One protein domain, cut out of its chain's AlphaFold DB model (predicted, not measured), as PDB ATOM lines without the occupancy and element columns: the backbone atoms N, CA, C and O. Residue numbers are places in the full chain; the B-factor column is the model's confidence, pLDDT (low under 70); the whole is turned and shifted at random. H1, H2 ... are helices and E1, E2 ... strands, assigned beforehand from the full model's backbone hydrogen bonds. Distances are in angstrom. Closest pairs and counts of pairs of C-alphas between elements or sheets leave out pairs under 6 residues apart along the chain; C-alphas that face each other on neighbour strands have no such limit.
ATOM      1  N   LYS A 283      -0.199  18.587 -45.523       90.25
ATOM      2  CA  LYS A 283      -0.087  17.815 -46.774       90.25
ATOM      3  C   LYS A 283       1.233  17.046 -46.880       90.25
ATOM      4  O   LYS A 283       1.264  16.030 -47.576       90.25
ATOM      5  N   PHE A 284       2.282  17.533 -46.224       93.00
ATOM      6  CA  PHE A 284       3.652  17.024 -46.318       93.00
ATOM      7  C   PHE A 284       4.218  16.577 -44.971       93.00
ATOM      8  O   PHE A 284       5.163  15.799 -44.953       93.00
ATOM      9  N   ILE A 285       3.626  17.026 -43.866       93.69
ATOM     10  CA  ILE A 285       3.988  16.673 -42.497       93.69
ATOM     11  C   ILE A 285       2.752  16.108 -41.791       93.69
ATOM     12  O   ILE A 285       1.650  16.644 -41.926       93.69
ATOM     13  N   LYS A 286       2.918  15.023 -41.036       93.00
ATOM     14  CA  LYS A 286       1.906  14.466 -40.130       93.00
ATOM     15  C   LYS A 286       2.457  14.467 -38.718       93.00
ATOM     16  O   LYS A 286       3.572  14.013 -38.504       93.00
ATOM     17  N   ILE A 287       1.663  14.958 -37.777       91.94
ATOM     18  CA  ILE A 287       1.990  14.954 -36.354       91.94
ATOM     19  C   ILE A 287       0.960  14.070 -35.662       91.94
ATOM     20  O   ILE A 287      -0.240  14.222 -35.897       91.94
ATOM     21  N   PHE A 288       1.443  13.152 -34.839       91.62
ATOM     22  CA  PHE A 288       0.647  12.265 -34.005       91.62
ATOM     23  C   PHE A 288       0.958  12.588 -32.551       91.62
ATOM     24  O   PHE A 288       2.129  12.655 -32.181       91.62
ATOM     25  N   HIS A 289      -0.092  12.790 -31.763       88.56
ATOM     26  CA  HIS A 289      -0.014  13.036 -30.331       88.56
ATOM     27  C   HIS A 289      -1.017  12.123 -29.620       88.56
ATOM     28  O   HIS A 289      -2.203  12.143 -29.961       88.56
ATOM     29  N   TYR A 290      -0.545  11.320 -28.667       88.25
ATOM     30  CA  TYR A 290      -1.383  10.452 -27.840       88.25
ATOM     31  C   TYR A 290      -0.985  10.565 -26.372       88.25
ATOM     32  O   TYR A 290       0.194  10.457 -26.057       88.25
ATOM     33  N   SER A 291      -1.976  10.679 -25.490       87.38
ATOM     34  CA  SER A 291      -1.824  10.529 -24.037       87.38
ATOM     35  C   SER A 291      -2.488   9.222 -23.618       87.38
ATOM     36  O   SER A 291      -3.711   9.085 -23.731       87.38
ATOM     37  N   GLY A 292      -1.703   8.224 -23.213       87.50
ATOM     38  CA  GLY A 292      -2.225   6.891 -22.935       87.50
ATOM     39  C   GLY A 292      -1.160   5.806 -22.815       87.50
ATOM     40  O   GLY A 292       0.017   6.076 -22.650       87.50
ATOM     41  N   ILE A 293      -1.556   4.541 -22.909       88.06
ATOM     42  CA  ILE A 293      -0.648   3.398 -22.792       88.06
ATOM     43  C   ILE A 293      -0.282   2.885 -24.187       88.06
ATOM     44  O   ILE A 293      -1.150   2.512 -24.981       88.06
ATOM     45  N   CYS A 294       1.021   2.812 -24.458       89.31
ATOM     46  CA  CYS A 294       1.552   2.146 -25.641       89.31
ATOM     47  C   CYS A 294       1.349   0.628 -25.523       89.31
ATOM     48  O   CYS A 294       1.920  -0.003 -24.637       89.31
ATOM     49  N   CYS A 295       0.573   0.029 -26.428       90.00
ATOM     50  CA  CYS A 295       0.276  -1.407 -26.421       90.00
ATOM     51  C   CYS A 295       1.016  -2.213 -27.504       90.00
ATOM     52  O   CYS A 295       0.831  -3.425 -27.594       90.00
ATOM     53  N   GLY A 296       1.863  -1.566 -28.309       90.38
ATOM     54  CA  GLY A 296       2.715  -2.237 -29.290       90.38
ATOM     55  C   GLY A 296       3.234  -1.304 -30.381       90.38
ATOM     56  O   GLY A 296       3.062  -0.086 -30.315       90.38
ATOM     57  N   GLU A 297       3.835  -1.897 -31.409       92.38
ATOM     58  CA  GLU A 297       4.311  -1.222 -32.618       92.38
ATOM     59  C   GLU A 297       3.777  -1.942 -33.863       92.38
ATOM     60  O   GLU A 297       3.681  -3.170 -33.903       92.38
ATOM     61  N   THR A 298       3.393  -1.170 -34.877       91.12
ATOM     62  CA  THR A 298       2.984  -1.677 -36.191       91.12
ATOM     63  C   THR A 298       4.145  -1.639 -37.178       91.12
ATOM     64  O   THR A 298       4.908  -0.681 -37.249       91.12
ATOM     65  N   ASN A 299       4.227  -2.655 -38.035       87.44
ATOM     66  CA  ASN A 299       5.246  -2.734 -39.082       87.44
ATOM     67  C   ASN A 299       4.801  -2.138 -40.427       87.44
ATOM     68  O   ASN A 299       5.547  -2.228 -41.410       87.44
ATOM     69  N   THR A 300       3.588  -1.580 -40.511       88.62
ATOM     70  CA  THR A 300       2.971  -1.207 -41.797       88.62
ATOM     71  C   THR A 300       2.279   0.150 -41.816       88.62
ATOM     72  O   THR A 300       2.083   0.690 -42.904       88.62
ATOM     73  N   SER A 301       1.914   0.722 -40.667       94.06
ATOM     74  CA  SER A 301       1.083   1.930 -40.616       94.06
ATOM     75  C   SER A 301       1.710   3.077 -39.826       94.06
ATOM     76  O   SER A 301       2.730   2.931 -39.149       94.06
ATOM     77  N   PHE A 302       1.059   4.235 -39.916       96.00
ATOM     78  CA  PHE A 302       1.244   5.324 -38.964       96.00
ATOM     79  C   PHE A 302       0.867   4.891 -37.544       96.00
ATOM     80  O   PHE A 302       0.187   3.868 -37.389       96.00
ATOM     81  N   PRO A 303       1.246   5.685 -36.528       95.38
ATOM     82  CA  PRO A 303       0.670   5.558 -35.203       95.38
ATOM     83  C   PRO A 303      -0.858   5.670 -35.257       95.38
ATOM     84  O   PRO A 303      -1.406   6.440 -36.051       95.38
ATOM     85  N   TYR A 304      -1.542   4.900 -34.416       93.81
ATOM     86  CA  TYR A 304      -2.996   4.971 -34.279       93.81
ATOM     87  C   TYR A 304      -3.432   4.657 -32.850       93.81
ATOM     88  O   TYR A 304      -2.817   3.856 -32.145       93.81
ATOM     89  N   SER A 305      -4.531   5.278 -32.431       91.06
ATOM     90  CA  SER A 305      -5.217   4.935 -31.191       91.06
ATOM     91  C   SER A 305      -6.228   3.816 -31.420       91.06
ATOM     92  O   SER A 305      -6.811   3.696 -32.497       91.06
ATOM     93  N   THR A 306      -6.470   3.020 -30.387       87.31
ATOM     94  CA  THR A 306      -7.457   1.937 -30.388       87.31
ATOM     95  C   THR A 306      -8.610   2.292 -29.442       87.31
ATOM     96  O   THR A 306      -9.256   3.321 -29.624       87.31
ATOM     97  N   LYS A 307      -8.875   1.466 -28.428       87.62
ATOM     98  CA  LYS A 307      -9.890   1.690 -27.392       87.62
ATOM     99  C   LYS A 307      -9.262   2.252 -26.117       87.62
ATOM    100  O   LYS A 307      -8.045   2.240 -25.957       87.62
ATOM    101  N   LYS A 308     -10.100   2.718 -25.193       89.06
ATOM    102  CA  LYS A 308      -9.674   2.985 -23.817       89.06
ATOM    103  C   LYS A 308      -9.592   1.674 -23.024       89.06
ATOM    104  O   LYS A 308     -10.325   0.732 -23.331       89.06
ATOM    105  N   ASN A 309      -8.693   1.599 -22.048       85.50
ATOM    106  CA  ASN A 309      -8.659   0.500 -21.082       85.50
ATOM    107  C   ASN A 309      -9.753   0.671 -20.007       85.50
ATOM    108  O   ASN A 309     -10.515   1.637 -20.031       85.50
ATOM    109  N   GLU A 310      -9.816  -0.264 -19.057       85.62
ATOM    110  CA  GLU A 310     -10.792  -0.265 -17.953       85.62
ATOM    111  C   GLU A 310     -10.694   0.981 -17.056       85.62
ATOM    112  O   GLU A 310     -11.694   1.423 -16.501       85.62
ATOM    113  N   ASN A 311      -9.518   1.613 -17.010       84.00
ATOM    114  CA  ASN A 311      -9.260   2.848 -16.269       84.00
ATOM    115  C   ASN A 311      -9.509   4.117 -17.111       84.00
ATOM    116  O   ASN A 311      -9.166   5.218 -16.691       84.00
ATOM    117  N   GLY A 312     -10.057   3.989 -18.326       84.06
ATOM    118  CA  GLY A 312     -10.352   5.120 -19.210       84.06
ATOM    119  C   GLY A 312      -9.143   5.721 -19.946       84.06
ATOM    120  O   GLY A 312      -9.318   6.711 -20.667       84.06
ATOM    121  N   LEU A 313      -7.949   5.129 -19.825       85.06
ATOM    122  CA  LEU A 313      -6.731   5.559 -20.522       85.06
ATOM    123  C   LEU A 313      -6.731   5.073 -21.972       85.06
ATOM    124  O   LEU A 313      -7.084   3.928 -22.251       85.06
ATOM    125  N   LEU A 314      -6.312   5.931 -22.905       89.38
ATOM    126  CA  LEU A 314      -6.223   5.591 -24.326       89.38
ATOM    127  C   LEU A 314      -5.169   4.498 -24.552       89.38
ATOM    128  O   LEU A 314      -4.056   4.617 -24.059       89.38
ATOM    129  N   LEU A 315      -5.475   3.456 -25.321       91.38
ATOM    130  CA  LEU A 315      -4.464   2.513 -25.806       91.38
ATOM    131  C   LEU A 315      -4.034   2.916 -27.216       91.38
ATOM    132  O   LEU A 315      -4.891   3.101 -28.086       91.38
ATOM    133  N   PHE A 316      -2.733   3.007 -27.476       92.62
ATOM    134  CA  PHE A 316      -2.212   3.357 -28.800       92.62
ATOM    135  C   PHE A 316      -1.067   2.447 -29.248       92.62
ATOM    136  O   PHE A 316      -0.366   1.843 -28.438       92.62
ATOM    137  N   VAL A 317      -0.880   2.370 -30.565       93.00
ATOM    138  CA  VAL A 317       0.170   1.589 -31.226       93.00
ATOM    139  C   VAL A 317       1.135   2.553 -31.917       93.00
ATOM    140  O   VAL A 317       0.697   3.467 -32.624       93.00
ATOM    141  N   LYS A 318       2.444   2.356 -31.719       94.31
ATOM    142  CA  LYS A 318       3.498   3.121 -32.404       94.31
ATOM    143  C   LYS A 318       3.519   2.802 -33.892       94.31
ATOM    144  O   LYS A 318       3.261   1.667 -34.281       94.31
ATOM    145  N   GLY A 319       3.844   3.799 -34.706       92.94
ATOM    146  CA  GLY A 319       4.014   3.636 -36.150       92.94
ATOM    147  C   GLY A 319       5.381   3.065 -36.525       92.94
ATOM    148  O   GLY A 319       6.309   3.104 -35.726       92.94
ATOM    149  N   LYS A 320       5.525   2.607 -37.773       94.94
ATOM    150  CA  LYS A 320       6.830   2.225 -38.347       94.94
ATOM    151  C   LYS A 320       7.670   3.464 -38.680       94.94
ATOM    152  O   LYS A 320       7.102   4.523 -38.935       94.94
ATOM    153  N   ASP A 321       8.989   3.328 -38.821       94.12
ATOM    154  CA  ASP A 321       9.862   4.396 -39.343       94.12
ATOM    155  C   ASP A 321       9.475   4.881 -40.744       94.12
ATOM    156  O   ASP A 321       9.555   6.071 -41.039       94.12
ATOM    157  N   ILE A 322       9.057   3.961 -41.617       94.69
ATOM    158  CA  ILE A 322       8.662   4.273 -42.992       94.69
ATOM    159  C   ILE A 322       7.270   3.714 -43.256       94.69
ATOM    160  O   ILE A 322       7.046   2.507 -43.164       94.69
ATOM    161  N   VAL A 323       6.338   4.583 -43.634       94.94
ATOM    162  CA  VAL A 323       4.944   4.215 -43.894       94.94
ATOM    163  C   VAL A 323       4.591   4.535 -45.342       94.94
ATOM    164  O   VAL A 323       4.830   5.647 -45.809       94.94
ATOM    165  N   ASN A 324       3.997   3.579 -46.059       93.56
ATOM    166  CA  ASN A 324       3.462   3.813 -47.399       93.56
ATOM    167  C   ASN A 324       1.943   4.010 -47.331       93.56
ATOM    168  O   ASN A 324       1.210   3.094 -46.965       93.56
ATOM    169  N   VAL A 325       1.460   5.205 -47.682       90.69
ATOM    170  CA  VAL A 325       0.024   5.524 -47.709       90.69
ATOM    171  C   VAL A 325      -0.314   6.262 -48.993       90.69
ATOM    172  O   VAL A 325       0.266   7.310 -49.276       90.69
ATOM    173  N   LYS A 326      -1.296   5.750 -49.749       87.81
ATOM    174  CA  LYS A 326      -1.776   6.345 -51.013       87.81
ATOM    175  C   LYS A 326      -0.628   6.636 -51.994       87.81
ATOM    176  O   LYS A 326      -0.522   7.743 -52.522       87.81
ATOM    177  N   SER A 327       0.253   5.652 -52.182       88.19
ATOM    178  CA  SER A 327       1.429   5.742 -53.061       88.19
ATOM    179  C   SER A 327       2.440   6.823 -52.658       88.19
ATOM    180  O   SER A 327       3.214   7.295 -53.489       88.19
ATOM    181  N   ARG A 328       2.447   7.230 -51.383       91.25
ATOM    182  CA  ARG A 328       3.455   8.129 -50.814       91.25
ATOM    183  C   ARG A 328       4.190   7.442 -49.682       91.25
ATOM    184  O   ARG A 328       3.555   6.874 -48.794       91.25
ATOM    185  N   ASN A 329       5.511   7.547 -49.714       94.25
ATOM    186  CA  ASN A 329       6.361   7.150 -48.604       94.25
ATOM    187  C   ASN A 329       6.439   8.303 -47.604       94.25
ATOM    188  O   ASN A 329       6.619   9.458 -47.988       94.25
ATOM    189  N   TRP A 330       6.315   7.969 -46.331       96.06
ATOM    190  CA  TRP A 330       6.435   8.878 -45.204       96.06
ATOM    191  C   TRP A 330       7.539   8.375 -44.291       96.06
ATOM    192  O   TRP A 330       7.598   7.177 -44.033       96.06
ATOM    193  N   ILE A 331       8.385   9.275 -43.810       95.81
ATOM    194  CA  ILE A 331       9.549   8.976 -42.974       95.81
ATOM    195  C   ILE A 331       9.318   9.602 -41.601       95.81
ATOM    196  O   ILE A 331       9.014  10.794 -41.518       95.81
ATOM    197  N   ARG A 332       9.460   8.812 -40.533       96.38
ATOM    198  CA  ARG A 332       9.439   9.282 -39.146       96.38
ATOM    199  C   ARG A 332      10.663  10.165 -38.905       96.38
ATOM    200  O   ARG A 332      11.796   9.731 -39.068       96.38
ATOM    201  N   LEU A 333      10.421  11.423 -38.556       94.94
ATOM    202  CA  LEU A 333      11.439  12.433 -38.276       94.94
ATOM    203  C   LEU A 333      11.737  12.586 -36.790       94.94
ATOM    204  O   LEU A 333      12.861  12.919 -36.423       94.94
ATOM    205  N   VAL A 334      10.704  12.442 -35.964       92.75
ATOM    206  CA  VAL A 334      10.747  12.674 -34.520       92.75
ATOM    207  C   VAL A 334       9.910  11.592 -33.869       92.75
ATOM    208  O   VAL A 334       8.808  11.303 -34.340       92.75
ATOM    209  N   GLU A 335      10.423  11.026 -32.784       92.06
ATOM    210  CA  GLU A 335       9.669  10.198 -31.855       92.06
ATOM    211  C   GLU A 335      10.091  10.565 -30.433       92.06
ATOM    212  O   GLU A 335      11.280  10.579 -30.119       92.06
ATOM    213  N   SER A 336       9.122  10.878 -29.579       88.31
ATOM    214  CA  SER A 336       9.365  11.140 -28.160       88.31
ATOM    215  C   SER A 336       8.294  10.465 -27.317       88.31
ATOM    216  O   SER A 336       7.119  10.479 -27.696       88.31
ATOM    217  N   MET A 337       8.682   9.938 -26.159       83.56
ATOM    218  CA  MET A 337       7.769   9.328 -25.197       83.56
ATOM    219  C   MET A 337       8.068   9.858 -23.790       83.56
ATOM    220  O   MET A 337       9.171   9.641 -23.281       83.56
ATOM    221  N   SER A 338       7.118  10.562 -23.164       76.88
ATOM    222  CA  SER A 338       7.235  10.910 -21.744       76.88
ATOM    223  C   SER A 338       7.023   9.655 -20.898       76.88
ATOM    224  O   SER A 338       6.275   8.761 -21.280       76.88
ATOM    225  N   HIS A 339       7.726   9.575 -19.770       64.00
ATOM    226  CA  HIS A 339       7.602   8.481 -18.798       64.00
ATOM    227  C   HIS A 339       6.825   8.947 -17.548       64.00
ATOM    228  O   HIS A 339       7.046   8.448 -16.449       64.00
ATOM    229  N   ASP A 340       5.974   9.964 -17.710       64.62
ATOM    230  CA  ASP A 340       5.066  10.449 -16.667       64.62
ATOM    231  C   ASP A 340       3.801   9.576 -16.585       64.62
ATOM    232  O   ASP A 340       3.590   8.679 -17.402       64.62
ATOM    233  N   GLU A 341       2.932   9.850 -15.606       54.38
ATOM    234  CA  GLU A 341       1.694   9.089 -15.350       54.38
ATOM    235  C   GLU A 341       0.762   8.986 -16.575       54.38
ATOM    236  O   GLU A 341      -0.091   8.100 -16.642       54.38
ATOM    237  N   THR A 342       0.942   9.860 -17.570       57.34
ATOM    238  CA  THR A 342       0.124   9.943 -18.787       57.34
ATOM    239  C   THR A 342       0.756   9.315 -20.035       57.34
ATOM    240  O   THR A 342       0.046   9.172 -21.032       57.34
ATOM    241  N   ASN A 343       2.032   8.898 -19.988       72.19
ATOM    242  CA  ASN A 343       2.765   8.225 -21.076       72.19
ATOM    243  C   ASN A 343       2.517   8.859 -22.461       72.19
ATOM    244  O   ASN A 343       1.973   8.246 -23.386       72.19
ATOM    245  N   ASN A 344       2.897  10.125 -22.615       83.56
ATOM    246  CA  ASN A 344       2.618  10.870 -23.835       83.56
ATOM    247  C   ASN A 344       3.554  10.472 -24.955       83.56
ATOM    248  O   ASN A 344       4.769  10.433 -24.795       83.56
ATOM    249  N   TYR A 345       2.974  10.242 -26.119       88.81
ATOM    250  CA  TYR A 345       3.670   9.874 -27.329       88.81
ATOM    251  C   TYR A 345       3.509  10.956 -28.381       88.81
ATOM    252  O   TYR A 345       2.387  11.305 -28.754       88.81
ATOM    253  N   ASN A 346       4.638  11.433 -28.903       90.25
ATOM    254  CA  ASN A 346       4.677  12.274 -30.089       90.25
ATOM    255  C   ASN A 346       5.427  11.556 -31.198       90.25
ATOM    256  O   ASN A 346       6.519  11.030 -30.975       90.25
ATOM    257  N   ALA A 347       4.885  11.617 -32.407       93.38
ATOM    258  CA  ALA A 347       5.617  11.244 -33.602       93.38
ATOM    259  C   ALA A 347       5.343  12.218 -34.739       93.38
ATOM    260  O   ALA A 347       4.203  12.626 -34.971       93.38
ATOM    261  N   VAL A 348       6.392  12.559 -35.479       94.94
ATOM    262  CA  VAL A 348       6.297  13.425 -36.654       94.94
ATOM    263  C   VAL A 348       6.785  12.663 -37.865       94.94
ATOM    264  O   VAL A 348       7.862  12.082 -37.841       94.94
ATOM    265  N   TYR A 349       5.999  12.689 -38.931       96.25
ATOM    266  CA  TYR A 349       6.319  12.081 -40.210       96.25
ATOM    267  C   TYR A 349       6.377  13.145 -41.291       96.25
ATOM    268  O   TYR A 349       5.513  14.020 -41.339       96.25
ATOM    269  N   ALA A 350       7.336  13.027 -42.200       96.38
ATOM    270  CA  ALA A 350       7.428  13.860 -43.389       96.38
ATOM    271  C   ALA A 350       7.357  13.029 -44.665       96.38
ATOM    272  O   ALA A 350       7.741  11.862 -44.697       96.38
ATOM    273  N   ASP A 351       6.853  13.640 -45.727       95.00
ATOM    274  CA  ASP A 351       6.820  13.055 -47.060       95.00
ATOM    275  C   ASP A 351       8.252  12.786 -47.564       95.00
ATOM    276  O   ASP A 351       9.109  13.667 -47.542       95.00
ATOM    277  N   ALA A 352       8.519  11.572 -48.041       92.44
ATOM    278  CA  ALA A 352       9.856  11.134 -48.454       92.44
ATOM    279  C   ALA A 352      10.409  11.870 -49.688       92.44
ATOM    280  O   ALA A 352      11.541  11.620 -50.092       92.44
ATOM    281  N   ARG A 353       9.617  12.747 -50.320       93.25
ATOM    282  CA  ARG A 353      10.061  13.592 -51.438       93.25
ATOM    283  C   ARG A 353      11.016  14.710 -51.019       93.25
ATOM    284  O   ARG A 353      11.666  15.275 -51.894       93.25
ATOM    285  N   PHE A 354      11.087  15.047 -49.732       90.69
ATOM    286  CA  PHE A 354      12.075  16.007 -49.238       90.69
ATOM    287  C   PHE A 354      13.496  15.450 -49.353       90.69
ATOM    288  O   PHE A 354      13.737  14.257 -49.156       90.69
ATOM    289  N   GLY A 355      14.459  16.327 -49.633       90.00
ATOM    290  CA  GLY A 355      15.871  15.953 -49.635       90.00
ATOM    291  C   GLY A 355      16.387  15.659 -48.221       90.00
ATOM    292  O   GLY A 355      15.881  16.194 -47.237       90.00
ATOM    293  N   MET A 356      17.460  14.871 -48.095       88.12
ATOM    294  CA  MET A 356      18.038  14.508 -46.785       88.12
ATOM    295  C   MET A 356      18.380  15.716 -45.901       88.12
ATOM    296  O   MET A 356      18.184  15.680 -44.686       88.12
ATOM    297  N   LYS A 357      18.864  16.810 -46.504       91.31
ATOM    298  CA  LYS A 357      19.142  18.059 -45.784       91.31
ATOM    299  C   LYS A 357      17.861  18.666 -45.197       91.31
ATOM    300  O   LYS A 357      17.850  19.050 -44.033       91.31
ATOM    301  N   GLU A 358      16.789  18.710 -45.982       90.25
ATOM    302  CA  GLU A 358      15.492  19.252 -45.567       90.25
ATOM    303  C   GLU A 358      14.860  18.393 -44.472       90.25
ATOM    304  O   GLU A 358      14.399  18.932 -43.472       90.25
ATOM    305  N   LEU A 359      14.912  17.061 -44.601       90.25
ATOM    306  CA  LEU A 359      14.419  16.134 -43.577       90.25
ATOM    307  C   LEU A 359      15.118  16.354 -42.227       90.25
ATOM    308  O   LEU A 359      14.452  16.382 -41.193       90.25
ATOM    309  N   LYS A 360      16.439  16.579 -42.227       91.00
ATOM    310  CA  LYS A 360      17.195  16.897 -41.004       91.00
ATOM    311  C   LYS A 360      16.763  18.232 -40.393       91.00
ATOM    312  O   LYS A 360      16.614  18.342 -39.179       91.00
ATOM    313  N   GLU A 361      16.551  19.250 -41.221       89.81
ATOM    314  CA  GLU A 361      16.084  20.553 -40.746       89.81
ATOM    315  C   GLU A 361      14.659  20.507 -40.184       89.81
ATOM    316  O   GLU A 361      14.391  21.147 -39.165       89.81
ATOM    317  N   LEU A 362      13.772  19.742 -40.824       90.75
ATOM    318  CA  LEU A 362      12.412  19.494 -40.359       90.75
ATOM    319  C   LEU A 362      12.417  18.707 -39.048       90.75
ATOM    320  O   LEU A 362      11.684  19.074 -38.140       90.75
ATOM    321  N   SER A 363      13.258  17.677 -38.919       91.31
ATOM    322  CA  SER A 363      13.382  16.891 -37.685       91.31
ATOM    323  C   SER A 363      13.722  17.785 -36.488       91.31
ATOM    324  O   SER A 363      12.985  17.786 -35.505       91.31
ATOM    325  N   ASN A 364      14.738  18.648 -36.614       90.19
ATOM    326  CA  ASN A 364      15.101  19.589 -35.548       90.19
ATOM    327  C   ASN A 364      13.947  20.544 -35.196       90.19
ATOM    328  O   ASN A 364      13.598  20.690 -34.029       90.19
ATOM    329  N   LEU A 365      13.333  21.173 -36.206       91.62
ATOM    330  CA  LEU A 365      12.245  22.133 -35.998       91.62
ATOM    331  C   LEU A 365      11.023  21.487 -35.334       91.62
ATOM    332  O   LEU A 365      10.426  22.061 -34.429       91.62
ATOM    333  N   TYR A 366      10.628  20.306 -35.802       91.44
ATOM    334  CA  TYR A 366       9.438  19.635 -35.302       91.44
ATOM    335  C   TYR A 366       9.665  18.943 -33.959       91.44
ATOM    336  O   TYR A 366       8.704  18.814 -33.208       91.44
ATOM    337  N   SER A 367      10.904  18.578 -33.616       89.69
ATOM    338  CA  SER A 367      11.252  18.171 -32.250       89.69
ATOM    339  C   SER A 367      10.957  19.311 -31.277       89.69
ATOM    340  O   SER A 367      10.198  19.143 -30.329       89.69
ATOM    341  N   ASP A 368      11.457  20.504 -31.596       89.25
ATOM    342  CA  ASP A 368      11.226  21.733 -30.838       89.25
ATOM    343  C   ASP A 368       9.733  22.102 -30.723       89.25
ATOM    344  O   ASP A 368       9.278  22.559 -29.673       89.25
ATOM    345  N   ILE A 369       8.956  21.897 -31.793       89.94
ATOM    346  CA  ILE A 369       7.502  22.116 -31.799       89.94
ATOM    347  C   ILE A 369       6.775  21.083 -30.923       89.94
ATOM    348  O   ILE A 369       5.875  21.451 -30.170       89.94
ATOM    349  N   CYS A 370       7.135  19.801 -31.002       86.25
ATOM    350  CA  CYS A 370       6.515  18.753 -30.189       86.25
ATOM    351  C   CYS A 370       6.732  18.982 -28.689       86.25
ATOM    352  O   CYS A 370       5.786  18.805 -27.921       86.25
ATOM    353  N   ASP A 371       7.915  19.462 -28.290       83.12
ATOM    354  CA  ASP A 371       8.215  19.817 -26.896       83.12
ATOM    355  C   ASP A 371       7.237  20.854 -26.324       83.12
ATOM    356  O   ASP A 371       6.944  20.853 -25.127       83.12
ATOM    357  N   VAL A 372       6.754  21.778 -27.165       84.81
ATOM    358  CA  VAL A 372       5.865  22.853 -26.711       84.81
ATOM    359  C   VAL A 372       4.394  22.506 -26.835       84.81
ATOM    360  O   VAL A 372       3.633  22.879 -25.948       84.81
ATOM    361  N   LEU A 373       3.991  21.786 -27.887       73.25
ATOM    362  CA  LEU A 373       2.587  21.461 -28.164       73.25
ATOM    363  C   LEU A 373       1.941  20.571 -27.108       73.25
ATOM    364  O   LEU A 373       0.740  20.701 -26.890       73.25
ATOM    365  N   TYR A 374       2.730  19.708 -26.463       62.25
ATOM    366  CA  TYR A 374       2.255  18.750 -25.467       62.25
ATOM    367  C   TYR A 374       1.403  19.392 -24.352       62.25
ATOM    368  O   TYR A 374       0.521  18.753 -23.796       62.25
ATOM    369  N   LYS A 375       1.628  20.674 -24.051       60.81
ATOM    370  CA  LYS A 375       0.985  21.376 -22.931       60.81
ATOM    371  C   LYS A 375      -0.180  22.294 -23.340       60.81
ATOM    372  O   LYS A 375      -0.736  22.973 -22.485       60.81
TER     373      LYS A 375
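What this domain is: This is residues 283 to 375 of the 377 residues of an uncharacterized protein of Desulfosporosinus youngiae DSM 17734 (UniProt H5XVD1). A six-stranded sheet curls like part of a barrel, and one helix, H1, packs slantwise on the strands E5 and E6. The long strand E1 bends sharply and joins the hairpin E2 and E3 to the meander E4 E5 E6, each of its strands the antiparallel neighbour of the one before. The 93 printed residues hold six named strands, then one named helix; the mixed sheet runs E2 E3 E1 E6 E5 E4, and the class is mixed, helices and strands. The whole is compact, with a radius of gyration of the C-alphas of 13.6 A, but elongated, spanning 44 by 29 by 18 A.

How they stand to each other: E1, residues 285 to 297, bends by 128 degrees at residue 294. Its residues 285 to 291 pair antiparallel with E6, residues 344 to 351; N 288 and O 347 are 2.8 A apart. Its residues 292 to 297 pair parallel with E3, residues 314 to 318; N 295 and O 316 are 2.9 A apart. The edge strand E2, residues 304 to 308, forms a hairpin with E3, with N 306 to O 315 at 2.8 A. E5, residues 328 to 337, forms hairpins with E6, N 333 to O 348 at 2.7 A, and with the edge strand E4, residues 322 to 325, N 330 to O 323 at 2.8 A. H1, residues 356 to 373, is on the sheet at a height of 8.5 A, over E6 and E5; its closest C-alphas to E5 are Leu 333 and Ser 363, 4.9 A apart. In H1, 13 of 14 O i to N i+4 pairs are within hydrogen-bond range.

Where its parts are: E1 begins at C-alpha 285 (3.988, 16.673, -42.497) and measures 20.4 A. E5 measures 26.0 A, E6 23.7 A and H1 25.2 A, ending at C-alpha 373 (2.587, 21.461, -28.164).

The domain as a whole: The C-alphas farthest apart, Glu 310 and Lys 357, are 44.8 A apart. The printed part has no cut and no long link. Residues 339 to 342 and 374 to 375 have pLDDT under 70.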